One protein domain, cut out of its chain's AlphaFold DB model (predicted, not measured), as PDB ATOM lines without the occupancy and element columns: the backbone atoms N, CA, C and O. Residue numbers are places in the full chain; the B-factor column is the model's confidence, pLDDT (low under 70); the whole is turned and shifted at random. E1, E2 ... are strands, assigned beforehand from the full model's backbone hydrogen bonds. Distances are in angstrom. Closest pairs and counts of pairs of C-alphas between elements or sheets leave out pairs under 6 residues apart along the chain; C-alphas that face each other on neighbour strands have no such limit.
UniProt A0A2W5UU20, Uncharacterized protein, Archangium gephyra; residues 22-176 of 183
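This is residues 22 to 176 of the 183 residues of an uncharacterized protein of Archangium gephyra (UniProt A0A2W5UU20). A small closed barrel of eight antiparallel strands has one side drawn out into a long arm, where E7, E8 and E9 run on far beyond the ring, with the first part of E10 beside E9. The hairpin of E4 and E5 packs on one face of this arm with E5, and the unnamed residues 28 to 52 run out the same way and fold back. The printed part has 155 residues, with ten named strands, E1 to E10 in chain order, and no named helix; the class is all strand. The whole is compact, with a radius of gyration of the C-alphas of 17.3 A, and spans 58 by 39 by 27 A, the arm making the length.

E1, residues 22 to 27, begins at C-alpha 22 (4.129, 46.160, -18.123). E2 covers residues 53 to 61 and E3 residues 66 to 73. E4, residues 77 to 80, and E5, residues 83 to 87, are short. E6, residues 90 to 97, measures 21.7 A. E7, residues 100 to 115, is the longest strand by residues and measures 47.4 A, ending at C-alpha 115 (16.766, 30.992, 28.425). E8, residues 118 to 132, measures 45.2 A, and E9, residues 138 to 152, 45.5 A. E10, residues 162 to 176, measures 39.1 A, bends by 55 degrees at residue 173 and ends at C-alpha 176 (2.649, 47.680, -23.471).

Round the closed barrel run E1, E2, E3, E6, E7, E8, E9, E10 and back to E1, neighbours antiparallel. E1 to E3 form a meander, each strand the antiparallel neighbour of the one before; E6 to E10 form another. In the hairpin of E1 and E2, N 25 and O 55 are 2.8 A apart, within hydrogen-bond range. E3 and E6 have N 92 and O 69 at 2.7 A. E6 and E7 stand at 121 degrees, with N 95 and O 102 at 2.9 A. E7 and E8 stand at 167 degrees, with N 113 and O 120 at 2.8 A. E8 and E9 have N 127 and O 146 at 2.7 A; E9 and E10 have N 141 and O 170 at 2.7 A. E10 and E1 close the ring, with N 26 and O 171 at 2.7 A. E5 runs on into E6 across 2 residues, at 91 degrees. The closest C-alphas of E5 and E7, Val 86 and Ser 107, are 5.7 A apart.

The C-alphas farthest apart, of Ala 117 and Gly 137, are 59.0 A apart. The printed part has no cut. The link from E1 to E2 is long, 25 residues. The mean pLDDT of the printed part is 76.9, and residues 27 to 53 are among those under 70.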
ATOM      1  N   THR A  22       2.691  45.931 -18.305       82.31
ATOM      2  CA  THR A  22       4.129  46.160 -18.123       82.31
ATOM      3  C   THR A  22       4.445  47.651 -18.059       82.31
ATOM      4  O   THR A  22       4.016  48.444 -18.909       82.31
ATOM      5  N   TYR A  23       5.245  48.036 -17.069       78.19
ATOM      6  CA  TYR A  23       5.700  49.401 -16.843       78.19
ATOM      7  C   TYR A  23       7.222  49.445 -16.693       78.19
ATOM      8  O   TYR A  23       7.825  48.558 -16.091       78.19
ATOM      9  N   SER A  24       7.839  50.517 -17.191       80.25
ATOM     10  CA  SER A  24       9.197  50.887 -16.788       80.25
ATOM     11  C   SER A  24       9.123  52.019 -15.784       80.25
ATOM     12  O   SER A  24       8.518  53.061 -16.055       80.25
ATOM     13  N   LEU A  25       9.712  51.777 -14.616       76.31
ATOM     14  CA  LEU A  25       9.776  52.708 -13.504       76.31
ATOM     15  C   LEU A  25      11.179  53.281 -13.393       76.31
ATOM     16  O   LEU A  25      12.168  52.578 -13.560       76.31
ATOM     17  N   VAL A  26      11.243  54.547 -13.036       74.75
ATOM     18  CA  VAL A  26      12.413  55.248 -12.539       74.75
ATOM     19  C   VAL A  26      12.135  55.528 -11.071       74.75
ATOM     20  O   VAL A  26      11.180  56.239 -10.740       74.75
ATOM     21  N   VAL A  27      12.943  54.946 -10.194       69.62
ATOM     22  CA  VAL A  27      12.864  55.184  -8.750       69.62
ATOM     23  C   VAL A  27      14.058  56.020  -8.343       69.62
ATOM     24  O   VAL A  27      15.203  55.637  -8.603       69.62
ATOM     25  N   ASP A  28      13.788  57.159  -7.708       66.06
ATOM     26  CA  ASP A  28      14.845  57.944  -7.079       66.06
ATOM     27  C   ASP A  28      15.518  57.086  -6.003       66.06
ATOM     28  O   ASP A  28      14.854  56.434  -5.196       66.06
ATOM     29  N   SER A  29      16.848  57.036  -6.003       61.28
ATOM     30  CA  SER A  29      17.560  56.256  -4.996       61.28
ATOM     31  C   SER A  29      17.426  56.920  -3.627       61.28
ATOM     32  O   SER A  29      17.446  58.142  -3.502       61.28
ATOM     33  N   ALA A  30      17.289  56.115  -2.581       61.62
ATOM     34  CA  ALA A  30      17.241  56.614  -1.221       61.62
ATOM     35  C   ALA A  30      17.911  55.622  -0.282       61.62
ATOM     36  O   ALA A  30      17.551  54.446  -0.274       61.62
ATOM     37  N   ALA A  31      18.865  56.100   0.514       62.44
ATOM     38  CA  ALA A  31      19.452  55.340   1.607       62.44
ATOM     39  C   ALA A  31      19.200  56.080   2.931       62.44
ATOM     40  O   ALA A  31      19.357  57.307   2.983       62.44
ATOM     41  N   PRO A  32      18.803  55.376   4.003       62.19
ATOM     42  CA  PRO A  32      18.750  55.963   5.329       62.19
ATOM     43  C   PRO A  32      20.172  56.138   5.862       62.19
ATOM     44  O   PRO A  32      21.091  55.401   5.503       62.19
ATOM     45  N   SER A  33      20.359  57.085   6.781       59.12
ATOM     46  CA  SER A  33      21.601  57.127   7.554       59.12
ATOM     47  C   SER A  33      21.734  55.849   8.394       59.12
ATOM     48  O   SER A  33      20.748  55.354   8.947       59.12
ATOM     49  N   ALA A  34      22.955  55.326   8.548       59.09
ATOM     50  CA  ALA A  34      23.222  54.109   9.329       59.09
ATOM     51  C   ALA A  34      22.719  54.193  10.790       59.09
ATOM     52  O   ALA A  34      22.462  53.179  11.432       59.09
ATOM     53  N   SER A  35      22.542  55.407  11.323       60.03
ATOM     54  CA  SER A  35      22.016  55.664  12.667       60.03
ATOM     55  C   SER A  35      20.490  55.664  12.770       60.03
ATOM     56  O   SER A  35      19.976  55.731  13.889       60.03
ATOM     57  N   CYS A  36      19.758  55.608  11.657       65.25
ATOM     58  CA  CYS A  36      18.303  55.773  11.629       65.25
ATOM     59  C   CYS A  36      17.580  54.799  12.570       65.25
ATOM     60  O   CYS A  36      16.719  55.186  13.353       65.25
ATOM     61  N   PHE A  37      18.004  53.535  12.581       67.00
ATOM     62  CA  PHE A  37      17.367  52.514  13.404       67.00
ATOM     63  C   PHE A  37      17.836  52.501  14.869       67.00
ATOM     64  O   PHE A  37      17.152  51.953  15.720       67.00
ATOM     65  N   ASN A  38      18.966  53.120  15.215       64.12
ATOM     66  CA  ASN A  38      19.482  53.107  16.596       64.12
ATOM     67  C   ASN A  38      19.225  54.403  17.367       64.12
ATOM     68  O   ASN A  38      19.196  54.392  18.596       64.12
ATOM     69  N   SER A  39      19.049  55.522  16.665       58.53
ATOM     70  CA  SER A  39      18.923  56.849  17.279       58.53
ATOM     71  C   SER A  39      17.496  57.210  17.710       58.53
ATOM     72  O   SER A  39      17.314  58.246  18.343       58.53
ATOM     73  N   MET A  40      16.490  56.373  17.403       55.59
ATOM     74  CA  MET A  40      15.055  56.692  17.563       55.59
ATOM     75  C   MET A  40      14.638  58.006  16.872       55.59
ATOM     76  O   MET A  40      13.604  58.582  17.205       55.59
ATOM     77  N   MET A  41      15.448  58.499  15.933       53.72
ATOM     78  CA  MET A  41      15.177  59.696  15.150       53.72
ATOM     79  C   MET A  41      14.896  59.278  13.715       53.72
ATOM     80  O   MET A  41      15.687  58.546  13.117       53.72
ATOM     81  N   ASP A  42      13.789  59.773  13.155       53.91
ATOM     82  CA  ASP A  42      13.581  59.697  11.713       53.91
ATOM     83  C   ASP A  42      14.764  60.384  11.015       53.91
ATOM     84  O   ASP A  42      15.213  61.449  11.461       53.91
ATOM     85  N   PRO A  43      15.303  59.791   9.940       52.47
ATOM     86  CA  PRO A  43      16.440  60.357   9.257       52.47
ATOM     87  C   PRO A  43      15.958  61.652   8.606       52.47
ATOM     88  O   PRO A  43      15.175  61.657   7.655       52.47
ATOM     89  N   SER A  44      16.413  62.781   9.139       45.53
ATOM     90  CA  SER A  44      16.256  64.055   8.464       45.53
ATOM     91  C   SER A  44      17.150  64.009   7.232       45.53
ATOM     92  O   SER A  44      18.345  64.265   7.339       45.53
ATOM     93  N   ILE A  45      16.541  63.713   6.084       48.91
ATOM     94  CA  ILE A  45      17.112  63.791   4.735       48.91
ATOM     95  C   ILE A  45      17.763  62.483   4.257       48.91
ATOM     96  O   ILE A  45      18.673  61.922   4.861       48.91
ATOM     97  N   VAL A  46      17.251  62.040   3.111       50.50
ATOM     98  CA  VAL A  46      17.783  60.992   2.246       50.50
ATOM     99  C   VAL A  46      18.958  61.567   1.459       50.50
ATOM    100  O   VAL A  46      18.779  62.550   0.739       50.50
ATOM    101  N   GLU A  47      20.135  60.953   1.540       45.28
ATOM    102  CA  GLU A  47      21.222  61.269   0.610       45.28
ATOM    103  C   GLU A  47      21.034  60.464  -0.685       45.28
ATOM    104  O   GLU A  47      21.215  59.248  -0.727       45.28
ATOM    105  N   THR A  48      20.649  61.149  -1.761       46.09
ATOM    106  CA  THR A  48      20.575  60.610  -3.127       46.09
ATOM    107  C   THR A  48      21.969  60.625  -3.762       46.09
ATOM    108  O   THR A  48      22.290  61.483  -4.583       46.09
ATOM    109  N   THR A  49      22.852  59.701  -3.378       43.84
ATOM    110  CA  THR A  49      24.185  59.589  -4.010       43.84
ATOM    111  C   THR A  49      24.203  58.671  -5.233       43.84
ATOM    112  O   THR A  49      25.177  58.675  -5.987       43.84
ATOM    113  N   VAL A  50      23.132  57.904  -5.468       50.72
ATOM    114  CA  VAL A  50      23.051  56.921  -6.558       50.72
ATOM    115  C   VAL A  50      22.107  57.432  -7.660       50.72
ATOM    116  O   VAL A  50      21.046  57.977  -7.345       50.72
ATOM    117  N   PRO A  51      22.449  57.282  -8.953       52.09
ATOM    118  CA  PRO A  51      21.534  57.615 -10.042       52.09
ATOM    119  C   PRO A  51      20.186  56.891  -9.883       52.09
ATOM    120  O   PRO A  51      20.173  55.769  -9.369       52.09
ATOM    121  N   PRO A  52      19.066  57.485 -10.333       62.12
ATOM    122  CA  PRO A  52      17.775  56.809 -10.336       62.12
ATOM    123  C   PRO A  52      17.867  55.448 -11.038       62.12
ATOM    124  O   PRO A  52      18.440  55.335 -12.125       62.12
ATOM    125  N   GLY A  53      17.323  54.415 -10.398       68.69
ATOM    126  CA  GLY A  53      17.319  53.056 -10.930       68.69
ATOM    127  C   GLY A  53      16.156  52.857 -11.895       68.69
ATOM    128  O   GLY A  53      15.027  53.243 -11.587       68.69
ATOM    129  N   LEU A  54      16.423  52.242 -13.049       76.00
ATOM    130  CA  LEU A  54      15.373  51.737 -13.933       76.00
ATOM    131  C   LEU A  54      14.899  50.383 -13.413       76.00
ATOM    132  O   LEU A  54      15.720  49.490 -13.225       76.00
ATOM    133  N   MET A  55      13.592  50.224 -13.222       80.12
ATOM    134  CA  MET A  55      12.956  48.957 -12.876       80.12
ATOM    135  C   MET A  55      11.949  48.564 -13.951       80.12
ATOM    136  O   MET A  55      11.203  49.408 -14.450       80.12
ATOM    137  N   GLN A  56      11.903  47.279 -14.282       82.88
ATOM    138  CA  GLN A  56      10.842  46.708 -15.107       82.88
ATOM    139  C   GLN A  56       9.842  46.021 -14.191       82.88
ATOM    140  O   GLN A  56      10.235  45.190 -13.369       82.88
ATOM    141  N   VAL A  57       8.568  46.398 -14.300       85.69
ATOM    142  CA  VAL A  57       7.517  45.827 -13.462       85.69
ATOM    143  C   VAL A  57       6.335  45.343 -14.282       85.69
ATOM    144  O   VAL A  57       5.948  45.972 -15.266       85.69
ATOM    145  N   GLN A  58       5.722  44.260 -13.823       87.06
ATOM    146  CA  GLN A  58       4.438  43.776 -14.303       87.06
ATOM    147  C   GLN A  58       3.393  43.930 -13.215       87.06
ATOM    148  O   GLN A  58       3.648  43.636 -12.052       87.06
ATOM    149  N   VAL A  59       2.205  44.379 -13.593       86.56
ATOM    150  CA  VAL A  59       1.099  44.600 -12.667       86.56
ATOM    151  C   VAL A  59      -0.130  43.882 -13.180       86.56
ATOM    152  O   VAL A  59      -0.507  44.057 -14.333       86.56
ATOM    153  N   TRP A  60      -0.788  43.099 -12.337       86.19
ATOM    154  CA  TRP A  60      -2.020  42.409 -12.716       86.19
ATOM    155  C   TRP A  60      -3.006  42.363 -11.561       86.19
ATOM    156  O   TRP A  60      -2.642  42.549 -10.399       86.19
ATOM    157  N   ASP A  61      -4.271  42.117 -11.886       86.62
ATOM    158  CA  ASP A  61      -5.303  41.894 -10.885       86.62
ATOM    159  C   ASP A  61      -5.461  40.401 -10.608       86.62
ATOM    160  O   ASP A  61      -5.512  39.558 -11.503       86.62
ATOM    161  N   GLY A  62      -5.484  40.082  -9.325       81.69
ATOM    162  CA  GLY A  62      -5.732  38.767  -8.778       81.69
ATOM    163  C   GLY A  62      -7.187  38.541  -8.383       81.69
ATOM    164  O   GLY A  62      -8.050  39.403  -8.577       81.69
ATOM    165  N   PRO A  63      -7.469  37.384  -7.764       78.00
ATOM    166  CA  PRO A  63      -8.745  37.166  -7.099       78.00
ATOM    167  C   PRO A  63      -8.946  38.158  -5.937       78.00
ATOM    168  O   PRO A  63      -8.010  38.792  -5.445       78.00
ATOM    169  N   ASP A  64     -10.196  38.294  -5.495       79.31
ATOM    170  CA  ASP A  64     -10.566  39.016  -4.269       79.31
ATOM    171  C   ASP A  64     -10.144  40.498  -4.213       79.31
ATOM    172  O   ASP A  64      -9.870  41.036  -3.144       79.31
ATOM    173  N   GLN A  65     -10.117  41.184  -5.365       78.19
ATOM    174  CA  GLN A  65      -9.731  42.604  -5.484       78.19
ATOM    175  C   GLN A  65      -8.293  42.900  -5.022       78.19
ATOM    176  O   GLN A  65      -7.966  44.035  -4.665       78.19
ATOM    177  N   THR A  66      -7.434  41.883  -5.034       85.00
ATOM    178  CA  THR A  66      -6.001  42.038  -4.789       85.00
ATOM    179  C   THR A  66      -5.312  42.341  -6.110       85.00
ATOM    180  O   THR A  66      -5.561  41.655  -7.094       85.00
ATOM    181  N   SER A  67      -4.436  43.341  -6.156       89.00
ATOM    182  CA  SER A  67      -3.524  43.529  -7.292       89.00
ATOM    183  C   SER A  67      -2.153  42.963  -6.937       89.00
ATOM    184  O   SER A  67      -1.808  42.851  -5.767       89.00
ATOM    185  N   TYR A  68      -1.339  42.649  -7.928       89.25
ATOM    186  CA  TYR A  68       0.039  42.224  -7.730       89.25
ATOM    187  C   TYR A  68       0.958  43.079  -8.576       89.25
ATOM    188  O   TYR A  68       0.572  43.508  -9.662       89.25
ATOM    189  N   LEU A  69       2.156  43.329  -8.061       89.31
ATOM    190  CA  LEU A  69       3.234  43.972  -8.796       89.31
ATOM    191  C   LEU A  69       4.469  43.095  -8.690       89.31
ATOM    192  O   LEU A  69       4.933  42.833  -7.588       89.31
ATOM    193  N   GLU A  70       4.998  42.647  -9.817       88.44
ATOM    194  CA  GLU A  70       6.251  41.906  -9.905       88.44
ATOM    195  C   GLU A  70       7.323  42.810 -10.478       88.44
ATOM    196  O   GLU A  70       7.166  43.344 -11.570       88.44
ATOM    197  N   VAL A  71       8.413  42.988  -9.740       85.69
ATOM    198  CA  VAL A  71       9.609  43.657 -10.249       85.69
ATOM    199  C   VAL A  71      10.518  42.601 -10.864       85.69
ATOM    200  O   VAL A  71      11.144  41.825 -10.136       85.69
ATOM    201  N   GLU A  72      10.564  42.575 -12.193       81.25
ATOM    202  CA  GLU A  72      11.302  41.588 -12.989       81.25
ATOM    203  C   GLU A  72      12.795  41.913 -13.056       81.25
ATOM    204  O   GLU A  72      13.644  41.026 -12.978       81.25
ATOM    205  N   GLU A  73      13.124  43.199 -13.166       77.94
ATOM    206  CA  GLU A  73      14.498  43.672 -13.309       77.94
ATOM    207  C   GLU A  73      14.686  45.029 -12.625       77.94
ATOM    208  O   GLU A  73      13.737  45.800 -12.463       77.94
ATOM    209  N   GLY A  74      15.919  45.325 -12.211       72.31
ATOM    210  CA  GLY A  74      16.302  46.630 -11.664       72.31
ATOM    211  C   GLY A  74      15.899  46.868 -10.208       72.31
ATOM    212  O   GLY A  74      16.320  47.853  -9.605       72.31
ATOM    213  N   GLY A  75      15.137  45.947  -9.610       67.88
ATOM    214  CA  GLY A  75      14.832  45.946  -8.182       67.88
ATOM    215  C   GLY A  75      16.076  45.634  -7.349       67.88
ATOM    216  O   GLY A  75      16.526  44.490  -7.293       67.88
ATOM    217  N   GLY A  76      16.634  46.655  -6.698       72.56
ATOM    218  CA  GLY A  76      17.741  46.512  -5.752       72.56
ATOM    219  C   GLY A  76      17.294  46.054  -4.359       72.56
ATOM    220  O   GLY A  76      16.151  45.646  -4.139       72.56
ATOM    221  N   GLN A  77      18.205  46.153  -3.394       72.69
ATOM    222  CA  GLN A  77      17.875  46.089  -1.971       72.69
ATOM    223  C   GLN A  77      18.016  47.477  -1.363       72.69
ATOM    224  O   GLN A  77      18.970  48.191  -1.667       72.69
ATOM    225  N   ILE A  78      17.071  47.842  -0.502       72.62
ATOM    226  CA  ILE A  78      17.190  49.031   0.333       72.62
ATOM    227  C   ILE A  78      17.796  48.579   1.655       72.62
ATOM    228  O   ILE A  78      17.187  47.810   2.408       72.62
ATOM    229  N   ASP A  79      19.031  49.016   1.882       73.38
ATOM    230  CA  ASP A  79      19.731  48.820   3.139       73.38
ATOM    231  C   ASP A  79      19.131  49.746   4.202       73.38
ATOM    232  O   ASP A  79      19.004  50.949   3.988       73.38
ATOM    233  N   MET A  80      18.741  49.169   5.336       71.94
ATOM    234  CA  MET A  80      18.157  49.880   6.474       71.94
ATOM    235  C   MET A  80      19.113  49.888   7.681       71.94
ATOM    236  O   MET A  80      18.688  50.131   8.814       71.94
ATOM    237  N   GLY A  81      20.401  49.608   7.451       72.62
ATOM    238  CA  GLY A  81      21.418  49.486   8.487       72.62
ATOM    239  C   GLY A  81      21.183  48.246   9.348       72.62
ATOM    240  O   GLY A  81      21.244  47.119   8.869       72.62
ATOM    241  N   ASP A  82      20.882  48.452  10.632       70.81
ATOM    242  CA  ASP A  82      20.680  47.366  11.608       70.81
ATOM    243  C   ASP A  82      19.288  46.703  11.541       70.81
ATOM    244  O   ASP A  82      18.995  45.763  12.289       70.81
ATOM    245  N   ALA A  83      18.403  47.193  10.671       74.31
ATOM    246  CA  ALA A  83      17.150  46.531  10.325       74.31
ATOM    247  C   ALA A  83      17.343  45.618   9.098       74.31
ATOM    248  O   ALA A  83      18.207  45.890   8.265       74.31
ATOM    249  N   PRO A  84      16.547  44.539   8.941       76.50
ATOM    250  CA  PRO A  84      16.668  43.678   7.776       76.50
ATOM    251  C   PRO A  84      16.411  44.493   6.510       76.50
ATOM    252  O   PRO A  84      15.401  45.198   6.412       76.50
ATOM    253  N   SER A  85      17.309  44.375   5.537       76.00
ATOM    254  CA  SER A  85      17.132  44.992   4.228       76.00
ATOM    255  C   SER A  85      15.847  44.476   3.575       76.00
ATOM    256  O   SER A  85      15.431  43.325   3.776       76.00
ATOM    257  N   VAL A  86      15.212  45.326   2.772       75.38
ATOM    258  CA  VAL A  86      14.045  44.942   1.976       75.38
ATOM    259  C   VAL A  86      14.428  44.914   0.507       75.38
ATOM    260  O   VAL A  86      15.000  45.861  -0.032       75.38
ATOM    261  N   ALA A  87      14.146  43.791  -0.145       78.50
ATOM    262  CA  ALA A  87      14.315  43.686  -1.582       78.50
ATOM    263  C   ALA A  87      13.152  44.393  -2.286       78.50
ATOM    264  O   ALA A  87      11.986  44.226  -1.918       78.50
ATOM    265  N   ILE A  88      13.476  45.152  -3.325       78.25
ATOM    266  CA  ILE A  88      12.502  45.779  -4.221       78.25
ATOM    267  C   ILE A  88      12.221  44.883  -5.436       78.25
ATOM    268  O   ILE A  88      11.286  45.132  -6.176       78.25
ATOM    269  N   SER A  89      12.959  43.783  -5.612       79.38
ATOM    270  CA  SER A  89      12.706  42.754  -6.633       79.38
ATOM    271  C   SER A  89      11.615  41.746  -6.235       79.38
ATOM    272  O   SER A  89      11.484  41.410  -5.062       79.38
ATOM    273  N   GLY A  90      10.879  41.173  -7.188       83.38
ATOM    274  CA  GLY A  90       9.852  40.153  -6.918       83.38
ATOM    275  C   GLY A  90       8.454  40.722  -6.654       83.38
ATOM    276  O   GLY A  90       8.150  41.836  -7.069       83.38
ATOM    277  N   ILE A  91       7.584  39.932  -6.010       87.50
ATOM    278  CA  ILE A  91       6.134  40.194  -5.961       87.50
ATOM    279  C   ILE A  91       5.726  41.000  -4.718       87.50
ATOM    280  O   ILE A  91       6.034  40.624  -3.584       87.50
ATOM    281  N   PHE A  92       4.966  42.065  -4.951       90.88
ATOM    282  CA  PHE A  92       4.264  42.891  -3.976       90.88
ATOM    283  C   PHE A  92       2.761  42.626  -4.039       90.88
ATOM    284  O   PHE A  92       2.202  42.370  -5.109       90.88
ATOM    285  N   THR A  93       2.098  42.777  -2.894       91.88
ATOM    286  CA  THR A  93       0.640  42.668  -2.787       91.88
ATOM    287  C   THR A  93       0.016  44.054  -2.766       91.88
ATOM    288  O   THR A  93       0.381  44.907  -1.956       91.88
ATOM    289  N   GLY A  94      -0.923  44.276  -3.674       90.25
ATOM    290  CA  GLY A  94      -1.570  45.543  -3.956       90.25
ATOM    291  C   GLY A  94      -2.996  45.616  -3.433       90.25
ATOM    292  O   GLY A  94      -3.788  44.693  -3.627       90.25
ATOM    293  N   LYS A  95      -3.353  46.756  -2.842       89.62
ATOM    294  CA  LYS A  95      -4.738  47.115  -2.529       89.62
ATOM    295  C   LYS A  95      -5.109  48.410  -3.236       89.62
ATOM    296  O   LYS A  95      -4.363  49.388  -3.191       89.62
ATOM    297  N   LYS A  96      -6.274  48.428  -3.880       83.50
ATOM    298  CA  LYS A  96      -6.790  49.633  -4.534       83.50
ATOM    299  C   LYS A  96      -7.223  50.662  -3.485       83.50
ATOM    300  O   LYS A  96      -7.999  50.342  -2.586       83.50
ATOM    301  N   GLY A  97      -6.719  51.884  -3.612       81.62
ATOM    302  CA  GLY A  97      -7.083  53.043  -2.802       81.62
ATOM    303  C   GLY A  97      -7.597  54.200  -3.660       81.62
ATOM    304  O   GLY A  97      -7.736  54.085  -4.876       81.62
ATOM    305  N   GLU A  98      -7.878  55.334  -3.016       77.69
ATOM    306  CA  GLU A  98      -8.388  56.539  -3.694       77.69
ATOM    307  C   GLU A  98      -7.348  57.206  -4.608       77.69
ATOM    308  O   GLU A  98      -7.724  57.830  -5.594       77.69
ATOM    309  N   LYS A  99      -6.053  57.063  -4.292       74.25
ATOM    310  CA  LYS A  99      -4.918  57.702  -4.993       74.25
ATOM    311  C   LYS A  99      -4.136  56.743  -5.903       74.25
ATOM    312  O   LYS A  99      -2.965  56.975  -6.187       74.25
ATOM    313  N   GLY A 100      -4.742  55.614  -6.263       84.12
ATOM    314  CA  GLY A 100      -4.090  54.534  -7.005       84.12
ATOM    315  C   GLY A 100      -3.992  53.233  -6.215       84.12
ATOM    316  O   GLY A 100      -4.694  53.031  -5.222       84.12
ATOM    317  N   THR A 101      -3.146  52.321  -6.683       87.94
ATOM    318  CA  THR A 101      -2.921  51.029  -6.029       87.94
ATOM    319  C   THR A 101      -1.692  51.114  -5.135       87.94
ATOM    320  O   THR A 101      -0.624  51.535  -5.576       87.94
ATOM    321  N   THR A 102      -1.850  50.697  -3.880       91.12
ATOM    322  CA  THR A 102      -0.775  50.614  -2.890       91.12
ATOM    323  C   THR A 102      -0.239  49.193  -2.859       91.12
ATOM    324  O   THR A 102      -0.933  48.289  -2.394       91.12
ATOM    325  N   PHE A 103       0.975  48.996  -3.363       90.75
ATOM    326  CA  PHE A 103       1.709  47.736  -3.369       90.75
ATOM    327  C   PHE A 103       2.637  47.661  -2.166       90.75
ATOM    328  O   PHE A 103       3.394  48.589  -1.908       90.75
ATOM    329  N   THR A 104       2.593  46.549  -1.442       92.06
ATOM    330  CA  THR A 104       3.314  46.378  -0.179       92.06
ATOM    331  C   THR A 104       4.123  45.093  -0.153       92.06
ATOM    332  O   THR A 104       3.753  44.089  -0.773       92.06
ATOM    333  N   ARG A 105       5.235  45.132   0.582       88.88
ATOM    334  CA  ARG A 105       6.077  43.976   0.867       88.88
ATOM    335  C   ARG A 105       6.754  44.119   2.223       88.88
ATOM    336  O   ARG A 105       7.309  45.170   2.525       88.88
ATOM    337  N   ASP A 106       6.804  43.017   2.964       88.50
ATOM    338  CA  ASP A 106       7.481  42.949   4.256       88.50
ATOM    339  C   ASP A 106       8.705  42.030   4.222       88.50
ATOM    340  O   ASP A 106       8.701  40.956   3.614       88.50
ATOM    341  N   SER A 107       9.739  42.438   4.949       85.50
ATOM    342  CA  SER A 107      10.873  41.617   5.363       85.50
ATOM    343  C   SER A 107      10.866  41.536   6.886       85.50
ATOM    344  O   SER A 107      10.828  42.563   7.563       85.50
ATOM    345  N   VAL A 108      10.865  40.323   7.442       87.12
ATOM    346  CA  VAL A 108      10.747  40.105   8.890       87.12
ATOM    347  C   VAL A 108      11.934  39.293   9.388       87.12
ATOM    348  O   VAL A 108      12.142  38.159   8.961       87.12
ATOM    349  N   ALA A 109      12.666  39.844  10.350       86.56
ATOM    350  CA  ALA A 109      13.713  39.149  11.086       86.56
ATOM    351  C   ALA A 109      13.262  38.914  12.531       86.56
ATOM    352  O   ALA A 109      12.787  39.828  13.207       86.56
ATOM    353  N   LYS A 110      13.416  37.681  13.019       88.50
ATOM    354  CA  LYS A 110      13.082  37.302  14.396       88.50
ATOM    355  C   LYS A 110      14.314  36.774  15.103       88.50
ATOM    356  O   LYS A 110      14.987  35.882  14.593       88.50
ATOM    357  N   GLN A 111      14.561  37.287  16.300       85.25
ATOM    358  CA  GLN A 111      15.635  36.835  17.165       85.25
ATOM    359  C   GLN A 111      15.084  36.541  18.555       85.25
ATOM    360  O   GLN A 111      14.555  37.422  19.233       85.25
ATOM    361  N   THR A 112      15.255  35.298  18.992       86.75
ATOM    362  CA  THR A 112      14.945  34.879  20.358       86.75
ATOM    363  C   THR A 112      16.228  34.877  21.179       86.75
ATOM    364  O   THR A 112      17.241  34.319  20.767       86.75
ATOM    365  N   THR A 113      16.182  35.509  22.343       85.06
ATOM    366  CA  THR A 113      17.272  35.577  23.322       85.06
ATOM    367  C   THR A 113      16.752  35.168  24.700       85.06
ATOM    368  O   THR A 113      15.549  34.978  24.879       85.06
ATOM    369  N   GLY A 114      17.646  35.003  25.675       80.44
ATOM    370  CA  GLY A 114      17.287  34.501  27.002       80.44
ATOM    371  C   GLY A 114      17.321  32.974  27.088       80.44
ATOM    372  O   GLY A 114      17.810  32.290  26.189       80.44
ATOM    373  N   ASN A 115      16.848  32.435  28.209       80.38
ATOM    374  CA  ASN A 115      16.766  30.992  28.425       80.38
ATOM    375  C   ASN A 115      15.341  30.485  28.161       80.38
ATOM    376  O   ASN A 115      14.397  31.265  28.078       80.38
ATOM    377  N   ALA A 116      15.172  29.165  28.055       79.00
ATOM    378  CA  ALA A 116      13.874  28.559  27.743       79.00
ATOM    379  C   ALA A 116      12.756  28.915  28.747       79.00
ATOM    380  O   ALA A 116      11.585  28.877  28.383       79.00
ATOM    381  N   ALA A 117      13.106  29.264  29.991       82.81
ATOM    382  CA  ALA A 117      12.145  29.672  31.013       82.81
ATOM    383  C   ALA A 117      11.664  31.122  30.828       82.81
ATOM    384  O   ALA A 117      10.508  31.413  31.110       82.81
ATOM    385  N   ASN A 118      12.536  32.008  30.337       80.88
ATOM    386  CA  ASN A 118      12.271  33.431  30.139       80.88
ATOM    387  C   ASN A 118      12.802  33.885  28.768       80.88
ATOM    388  O   ASN A 118      13.836  34.559  28.705       80.88
ATOM    389  N   PRO A 119      12.137  33.501  27.664       85.31
ATOM    390  CA  PRO A 119      12.538  33.945  26.342       85.31
ATOM    391  C   PRO A 119      12.147  35.410  26.126       85.31
ATOM    392  O   PRO A 119      11.040  35.838  26.460       85.31
ATOM    393  N   THR A 120      13.046  36.158  25.499       88.38
ATOM    394  CA  THR A 120      12.792  37.498  24.969       88.38
ATOM    395  C   THR A 120      12.851  37.419  23.450       88.38
ATOM    396  O   THR A 120      13.872  37.014  22.886       88.38
ATOM    397  N   VAL A 121      11.767  37.789  22.777       88.31
ATOM    398  CA  VAL A 121      11.648  37.728  21.318       88.31
ATOM    399  C   VAL A 121      11.662  39.140  20.759       88.31
ATOM    400  O   VAL A 121      10.739  39.916  20.990       88.31
ATOM    401  N   ASN A 122      12.694  39.452  19.982       86.31
ATOM    402  CA  ASN A 122      12.765  40.666  19.183       86.31
ATOM    403  C   ASN A 122      12.336  40.342  17.754       86.31
ATOM    404  O   ASN A 122      12.887  39.442  17.121       86.31
ATOM    405  N   THR A 123      11.359  41.079  17.241       89.25
ATOM    406  CA  THR A 123      10.935  41.006  15.841       89.25
ATOM    407  C   THR A 123      11.174  42.358  15.199       89.25
ATOM    408  O   THR A 123      10.653  43.361  15.678       89.25
ATOM    409  N   VAL A 124      11.957  42.389  14.128       87.94
ATOM    410  CA  VAL A 124      12.135  43.579  13.300       87.94
ATOM    411  C   VAL A 124      11.429  43.352  11.975       87.94
ATOM    412  O   VAL A 124      11.672  42.343  11.314       87.94
ATOM    413  N   THR A 125      10.574  44.294  11.596       88.88
ATOM    414  CA  THR A 125       9.858  44.287  10.321       88.88
ATOM    415  C   THR A 125      10.278  45.502   9.517       88.88
ATOM    416  O   THR A 125      10.156  46.621  10.011       88.88
ATOM    417  N   THR A 126      10.733  45.278   8.288       86.44
ATOM    418  CA  THR A 126      10.933  46.316   7.276       86.44
ATOM    419  C   THR A 126       9.829  46.203   6.232       86.44
ATOM    420  O   THR A 126       9.718  45.185   5.556       86.44
ATOM    421  N   HIS A 127       9.025  47.251   6.120       89.19
ATOM    422  CA  HIS A 127       7.893  47.407   5.223       89.19
ATOM    423  C   HIS A 127       8.269  48.322   4.057       89.19
ATOM    424  O   HIS A 127       8.680  49.461   4.280       89.19
ATOM    425  N   ALA A 128       8.109  47.845   2.827       86.56
ATOM    426  CA  ALA A 128       8.199  48.642   1.612       86.56
ATOM    427  C   ALA A 128       6.805  48.849   1.019       86.56
ATOM    428  O   ALA A 128       6.043  47.897   0.852       86.56
ATOM    429  N   GLU A 129       6.513  50.089   0.654       89.00
ATOM    430  CA  GLU A 129       5.274  50.522   0.028       89.00
ATOM    431  C   GLU A 129       5.594  51.257  -1.277       89.00
ATOM    432  O   GLU A 129       6.478  52.111  -1.311       89.00
ATOM    433  N   ILE A 130       4.864  50.943  -2.345       87.19
ATOM    434  CA  ILE A 130       4.897  51.657  -3.621       87.19
ATOM    435  C   ILE A 130       3.458  52.005  -3.992       87.19
ATOM    436  O   ILE A 130       2.609  51.124  -4.115       87.19
ATOM    437  N   VAL A 131       3.183  53.287  -4.203       87.88
ATOM    438  CA  VAL A 131       1.858  53.788  -4.581       87.88
ATOM    439  C   VAL A 131       1.940  54.432  -5.948       87.88
ATOM    440  O   VAL A 131       2.725  55.359  -6.139       87.88
ATOM    441  N   PHE A 132       1.106  53.985  -6.884       83.12
ATOM    442  CA  PHE A 132       0.882  54.701  -8.137       83.12
ATOM    443  C   PHE A 132      -0.481  54.394  -8.752       83.12
ATOM    444  O   PHE A 132      -1.116  53.370  -8.481       83.12
ATOM    445  N   GLU A 133      -0.929  55.304  -9.610       82.56
ATOM    446  CA  GLU A 133      -2.134  55.130 -10.409       82.56
ATOM    447  C   GLU A 133      -1.840  54.280 -11.647       82.56
ATOM    448  O   GLU A 133      -0.970  54.602 -12.458       82.56
ATOM    449  N   ARG A 134      -2.589  53.184 -11.799       77.00
ATOM    450  CA  ARG A 134      -2.569  52.357 -13.010       77.00
ATOM    451  C   ARG A 134      -3.381  53.043 -14.103       77.00
ATOM    452  O   ARG A 134      -4.523  53.435 -13.874       77.00
ATOM    453  N   GLY A 135      -2.811  53.167 -15.296       68.06
ATOM    454  CA  GLY A 135      -3.449  53.855 -16.415       68.06
ATOM    455  C   GLY A 135      -2.522  53.997 -17.619       68.06
ATOM    456  O   GLY A 135      -1.311  53.809 -17.524       68.06
ATOM    457  N   GLY A 136      -3.094  54.293 -18.787       58.91
ATOM    458  CA  GLY A 136      -2.306  54.538 -19.996       58.91
ATOM    459  C   GLY A 136      -1.572  55.876 -19.911       58.91
ATOM    460  O   GLY A 136      -2.222  56.915 -19.874       58.91
ATOM    461  N   GLY A 137      -0.237  55.851 -19.910       67.88
ATOM    462  CA  GLY A 137       0.598  57.051 -20.000       67.88
ATOM    463  C   GLY A 137       1.797  57.049 -19.054       67.88
ATOM    464  O   GLY A 137       2.248  55.999 -18.589       67.88
ATOM    465  N   THR A 138       2.317  58.251 -18.810       68.94
ATOM    466  CA  THR A 138       3.313  58.539 -17.776       68.94
ATOM    467  C   THR A 138       2.622  58.690 -16.428       68.94
ATOM    468  O   THR A 138       1.643  59.432 -16.336       68.94
ATOM    469  N   PHE A 139       3.147  58.068 -15.382       71.12
ATOM    470  CA  PHE A 139       2.630  58.224 -14.027       71.12
ATOM    471  C   PHE A 139       3.715  58.694 -13.062       71.12
ATOM    472  O   PHE A 139       4.911  58.508 -13.298       71.12
ATOM    473  N   VAL A 140       3.270  59.298 -11.961       73.50
ATOM    474  CA  VAL A 140       4.103  59.669 -10.818       73.50
ATOM    475  C   VAL A 140       3.461  59.080  -9.571       73.50
ATOM    476  O   VAL A 140       2.263  59.225  -9.346       73.50
ATOM    477  N   GLY A 141       4.270  58.396  -8.785       80.00
ATOM    478  CA  GLY A 141       3.915  57.735  -7.550       80.00
ATOM    479  C   GLY A 141       4.940  58.016  -6.460       80.00
ATOM    480  O   GLY A 141       5.863  58.823  -6.620       80.00
ATOM    481  N   THR A 142       4.777  57.324  -5.343       82.62
ATOM    482  CA  THR A 142       5.672  57.432  -4.192       82.62
ATOM    483  C   THR A 142       6.061  56.057  -3.693       82.62
ATOM    484  O   THR A 142       5.215  55.168  -3.625       82.62
ATOM    485  N   ALA A 143       7.316  55.904  -3.294       81.19
ATOM    486  CA  ALA A 143       7.778  54.782  -2.504       81.19
ATOM    487  C   ALA A 143       8.081  55.231  -1.069       81.19
ATOM    488  O   ALA A 143       8.569  56.340  -0.823       81.19
ATOM    489  N   THR A 144       7.784  54.345  -0.129       83.69
ATOM    490  CA  THR A 144       8.076  54.505   1.292       83.69
ATOM    491  C   THR A 144       8.703  53.212   1.788       83.69
ATOM    492  O   THR A 144       8.233  52.126   1.462       83.69
ATOM    493  N   VAL A 145       9.753  53.306   2.596       83.44
ATOM    494  CA  VAL A 145      10.306  52.165   3.326       83.44
ATOM    495  C   VAL A 145      10.333  52.506   4.798       83.44
ATOM    496  O   VAL A 145      10.780  53.581   5.178       83.44
ATOM    497  N   SER A 146       9.863  51.608   5.648       85.56
ATOM    498  CA  SER A 146       9.896  51.803   7.092       85.56
ATOM    499  C   SER A 146      10.331  50.535   7.799       85.56
ATOM    500  O   SER A 146       9.967  49.441   7.397       85.56
ATOM    501  N   SER A 147      11.103  50.673   8.866       84.06
ATOM    502  CA  SER A 147      11.501  49.577   9.738       84.06
ATOM    503  C   SER A 147      11.011  49.846  11.150       84.06
ATOM    504  O   SER A 147      11.114  50.963  11.652       84.06
ATOM    505  N   SER A 148      10.516  48.812  11.820       85.81
ATOM    506  CA  SER A 148      10.086  48.878  13.216       85.81
ATOM    507  C   SER A 148      10.535  47.641  13.981       85.81
ATOM    508  O   SER A 148      10.584  46.538  13.432       85.81
ATOM    509  N   ARG A 149      10.872  47.817  15.262       83.69
ATOM    510  CA  ARG A 149      11.111  46.706  16.188       83.69
ATOM    511  C   ARG A 149       9.906  46.517  17.104       83.69
ATOM    512  O   ARG A 149       9.314  47.469  17.594       83.69
ATOM    513  N   SER A 150       9.587  45.265  17.388       87.00
ATOM    514  CA  SER A 150       8.727  44.863  18.496       87.00
ATOM    515  C   SER A 150       9.488  43.887  19.389       87.00
ATOM    516  O   SER A 150      10.328  43.119  18.916       87.00
ATOM    517  N   CYS A 151       9.215  43.937  20.690       86.00
ATOM    518  CA  CYS A 151       9.821  43.056  21.678       86.00
ATOM    519  C   CYS A 151       8.726  42.455  22.559       86.00
ATOM    520  O   CYS A 151       7.851  43.181  23.034       86.00
ATOM    521  N   SER A 152       8.780  41.144  22.791       88.88
ATOM    522  CA  SER A 152       7.929  40.450  23.758       88.88
ATOM    523  C   SER A 152       8.759  39.614  24.739       88.88
ATOM    524  O   SER A 152       9.793  39.052  24.377       88.88
ATOM    525  N   GLY A 153       8.316  39.545  25.997       85.50
ATOM    526  CA  GLY A 153       9.007  38.844  27.088       85.50
ATOM    527  C   GLY A 153       9.522  39.777  28.190       85.50
ATOM    528  O   GLY A 153       9.265  40.982  28.187       85.50
ATOM    529  N   MET A 154      10.243  39.213  29.165       80.19
ATOM    530  CA  MET A 154      10.891  40.004  30.219       80.19
ATOM    531  C   MET A 154      12.109  40.756  29.663       80.19
ATOM    532  O   MET A 154      12.860  40.220  28.852       80.19
ATOM    533  N   GLY A 155      12.308  41.999  30.108       75.75
ATOM    534  CA  GLY A 155      13.458  42.825  29.712       75.75
ATOM    535  C   GLY A 155      13.278  43.634  28.423       75.75
ATOM    536  O   GLY A 155      14.230  44.266  27.974       75.75
ATOM    537  N   CYS A 156      12.079  43.655  27.836       82.44
ATOM    538  CA  CYS A 156      11.789  44.522  26.697       82.44
ATOM    539  C   CYS A 156      11.781  46.002  27.095       82.44
ATOM    540  O   CYS A 156      11.113  46.399  28.050       82.44
ATOM    541  N   ALA A 157      12.491  46.830  26.327       76.69
ATOM    542  CA  ALA A 157      12.399  48.280  26.451       76.69
ATOM    543  C   ALA A 157      10.984  48.769  26.086       76.69
ATOM    544  O   ALA A 157      10.354  48.226  25.176       76.69
ATOM    545  N   MET A 158      10.499  49.815  26.768       73.94
ATOM    546  CA  MET A 158       9.184  50.403  26.464       73.94
ATOM    547  C   MET A 158       9.156  51.090  25.095       73.94
ATOM    548  O   MET A 158       8.155  51.008  24.392       73.94
ATOM    549  N   ASN A 159      10.267  51.720  24.706       76.88
ATOM    550  CA  ASN A 159      10.409  52.370  23.409       76.88
ATOM    551  C   ASN A 159      11.217  51.467  22.487       76.88
ATOM    552  O   ASN A 159      12.336  51.068  22.820       76.88
ATOM    553  N   GLN A 160      10.640  51.156  21.334       78.94
ATOM    554  CA  GLN A 160      11.296  50.379  20.298       78.94
ATOM    555  C   GLN A 160      11.696  51.301  19.147       78.94
ATOM    556  O   GLN A 160      10.947  52.226  18.832       78.94
ATOM    557  N   PRO A 161      12.865  51.080  18.530       75.56
ATOM    558  CA  PRO A 161      13.290  51.898  17.413       75.56
ATOM    559  C   PRO A 161      12.374  51.751  16.198       75.56
ATOM    560  O   PRO A 161      11.907  50.653  15.865       75.56
ATOM    561  N   THR A 162      12.194  52.871  15.508       79.56
ATOM    562  CA  THR A 162      11.564  52.967  14.194       79.56
ATOM    563  C   THR A 162      12.445  53.807  13.281       79.56
ATOM    564  O   THR A 162      13.117  54.725  13.742       79.56
ATOM    565  N   CYS A 163      12.440  53.489  11.992       79.12
ATOM    566  CA  CYS A 163      13.131  54.237  10.951       79.12
ATOM    567  C   CYS A 163      12.196  54.340   9.749       79.12
ATOM    568  O   CYS A 163      11.597  53.333   9.375       79.12
ATOM    569  N   SER A 164      12.062  55.512   9.136       79.12
ATOM    570  CA  SER A 164      11.244  55.670   7.935       79.12
ATOM    571  C   SER A 164      11.938  56.506   6.864       79.12
ATOM    572  O   SER A 164      12.620  57.487   7.138       79.12
ATOM    573  N   LEU A 165      11.753  56.090   5.618       76.19
ATOM    574  CA  LEU A 165      12.120  56.784   4.398       76.19
ATOM    575  C   LEU A 165      10.839  56.992   3.614       76.19
ATOM    576  O   LEU A 165      10.223  56.027   3.175       76.19
ATOM    577  N   SER A 166      10.425  58.240   3.448       77.56
ATOM    578  CA  SER A 166       9.187  58.581   2.751       77.56
ATOM    579  C   SER A 166       9.439  59.617   1.666       77.56
ATOM    580  O   SER A 166      10.467  60.295   1.651       77.56
ATOM    581  N   GLY A 167       8.493  59.731   0.734       69.44
ATOM    582  CA  GLY A 167       8.561  60.722  -0.339       69.44
ATOM    583  C   GLY A 167       9.563  60.389  -1.445       69.44
ATOM    584  O   GLY A 167       9.896  61.274  -2.233       69.44
ATOM    585  N   ILE A 168      10.018  59.134  -1.534       75.38
ATOM    586  CA  ILE A 168      10.832  58.664  -2.656       75.38
ATOM    587  C   ILE A 168       9.952  58.742  -3.899       75.38
ATOM    588  O   ILE A 168       8.896  58.107  -3.955       75.38
ATOM    589  N   LYS A 169      10.335  59.552  -4.885       75.38
ATOM    590  CA  LYS A 169       9.529  59.681  -6.096       75.38
ATOM    591  C   LYS A 169       9.730  58.455  -6.970       75.38
ATOM    592  O   LYS A 169      10.849  58.011  -7.219       75.38
ATOM    593  N   VAL A 170       8.611  57.942  -7.457       74.62
ATOM    594  CA  VAL A 170       8.571  56.923  -8.499       74.62
ATOM    595  C   VAL A 170       7.930  57.579  -9.704       74.62
ATOM    596  O   VAL A 170       6.875  58.191  -9.587       74.62
ATOM    597  N   SER A 171       8.552  57.487 -10.863       78.81
ATOM    598  CA  SER A 171       7.917  57.898 -12.114       78.81
ATOM    599  C   SER A 171       8.043  56.777 -13.119       78.81
ATOM    600  O   SER A 171       8.947  55.961 -13.012       78.81
ATOM    601  N   GLY A 172       7.137  56.677 -14.075       75.56
ATOM    602  CA  GLY A 172       7.211  55.588 -15.032       75.56
ATOM    603  C   GLY A 172       6.325  55.802 -16.230       75.56
ATOM    604  O   GLY A 172       5.487  56.700 -16.251       75.56
ATOM    605  N   THR A 173       6.527  54.964 -17.237       74.88
ATOM    606  CA  THR A 173       5.670  54.909 -18.422       74.88
ATOM    607  C   THR A 173       5.211  53.477 -18.629       74.88
ATOM    608  O   THR A 173       5.990  52.531 -18.491       74.88
ATOM    609  N   ARG A 174       3.935  53.310 -18.976       76.50
ATOM    610  CA  ARG A 174       3.404  52.024 -19.432       76.50
ATOM    611  C   ARG A 174       3.993  51.677 -20.800       76.50
ATOM    612  O   ARG A 174       3.841  52.466 -21.729       76.50
ATOM    613  N   ILE A 175       4.638  50.519 -20.925       71.69
ATOM    614  CA  ILE A 175       5.352  50.142 -22.156       71.69
ATOM    615  C   ILE A 175       4.440  49.379 -23.126       71.69
ATOM    616  O   ILE A 175       4.432  49.724 -24.301       71.69
ATOM    617  N   ALA A 176       3.646  48.404 -22.665       65.19
ATOM    618  CA  ALA A 176       2.649  47.680 -23.471       65.19
ATOM    619  C   ALA A 176       1.868  46.655 -22.617       65.19
ATOM    620  O   ALA A 176       2.217  46.406 -21.463       65.19
TER     621      ALA A 176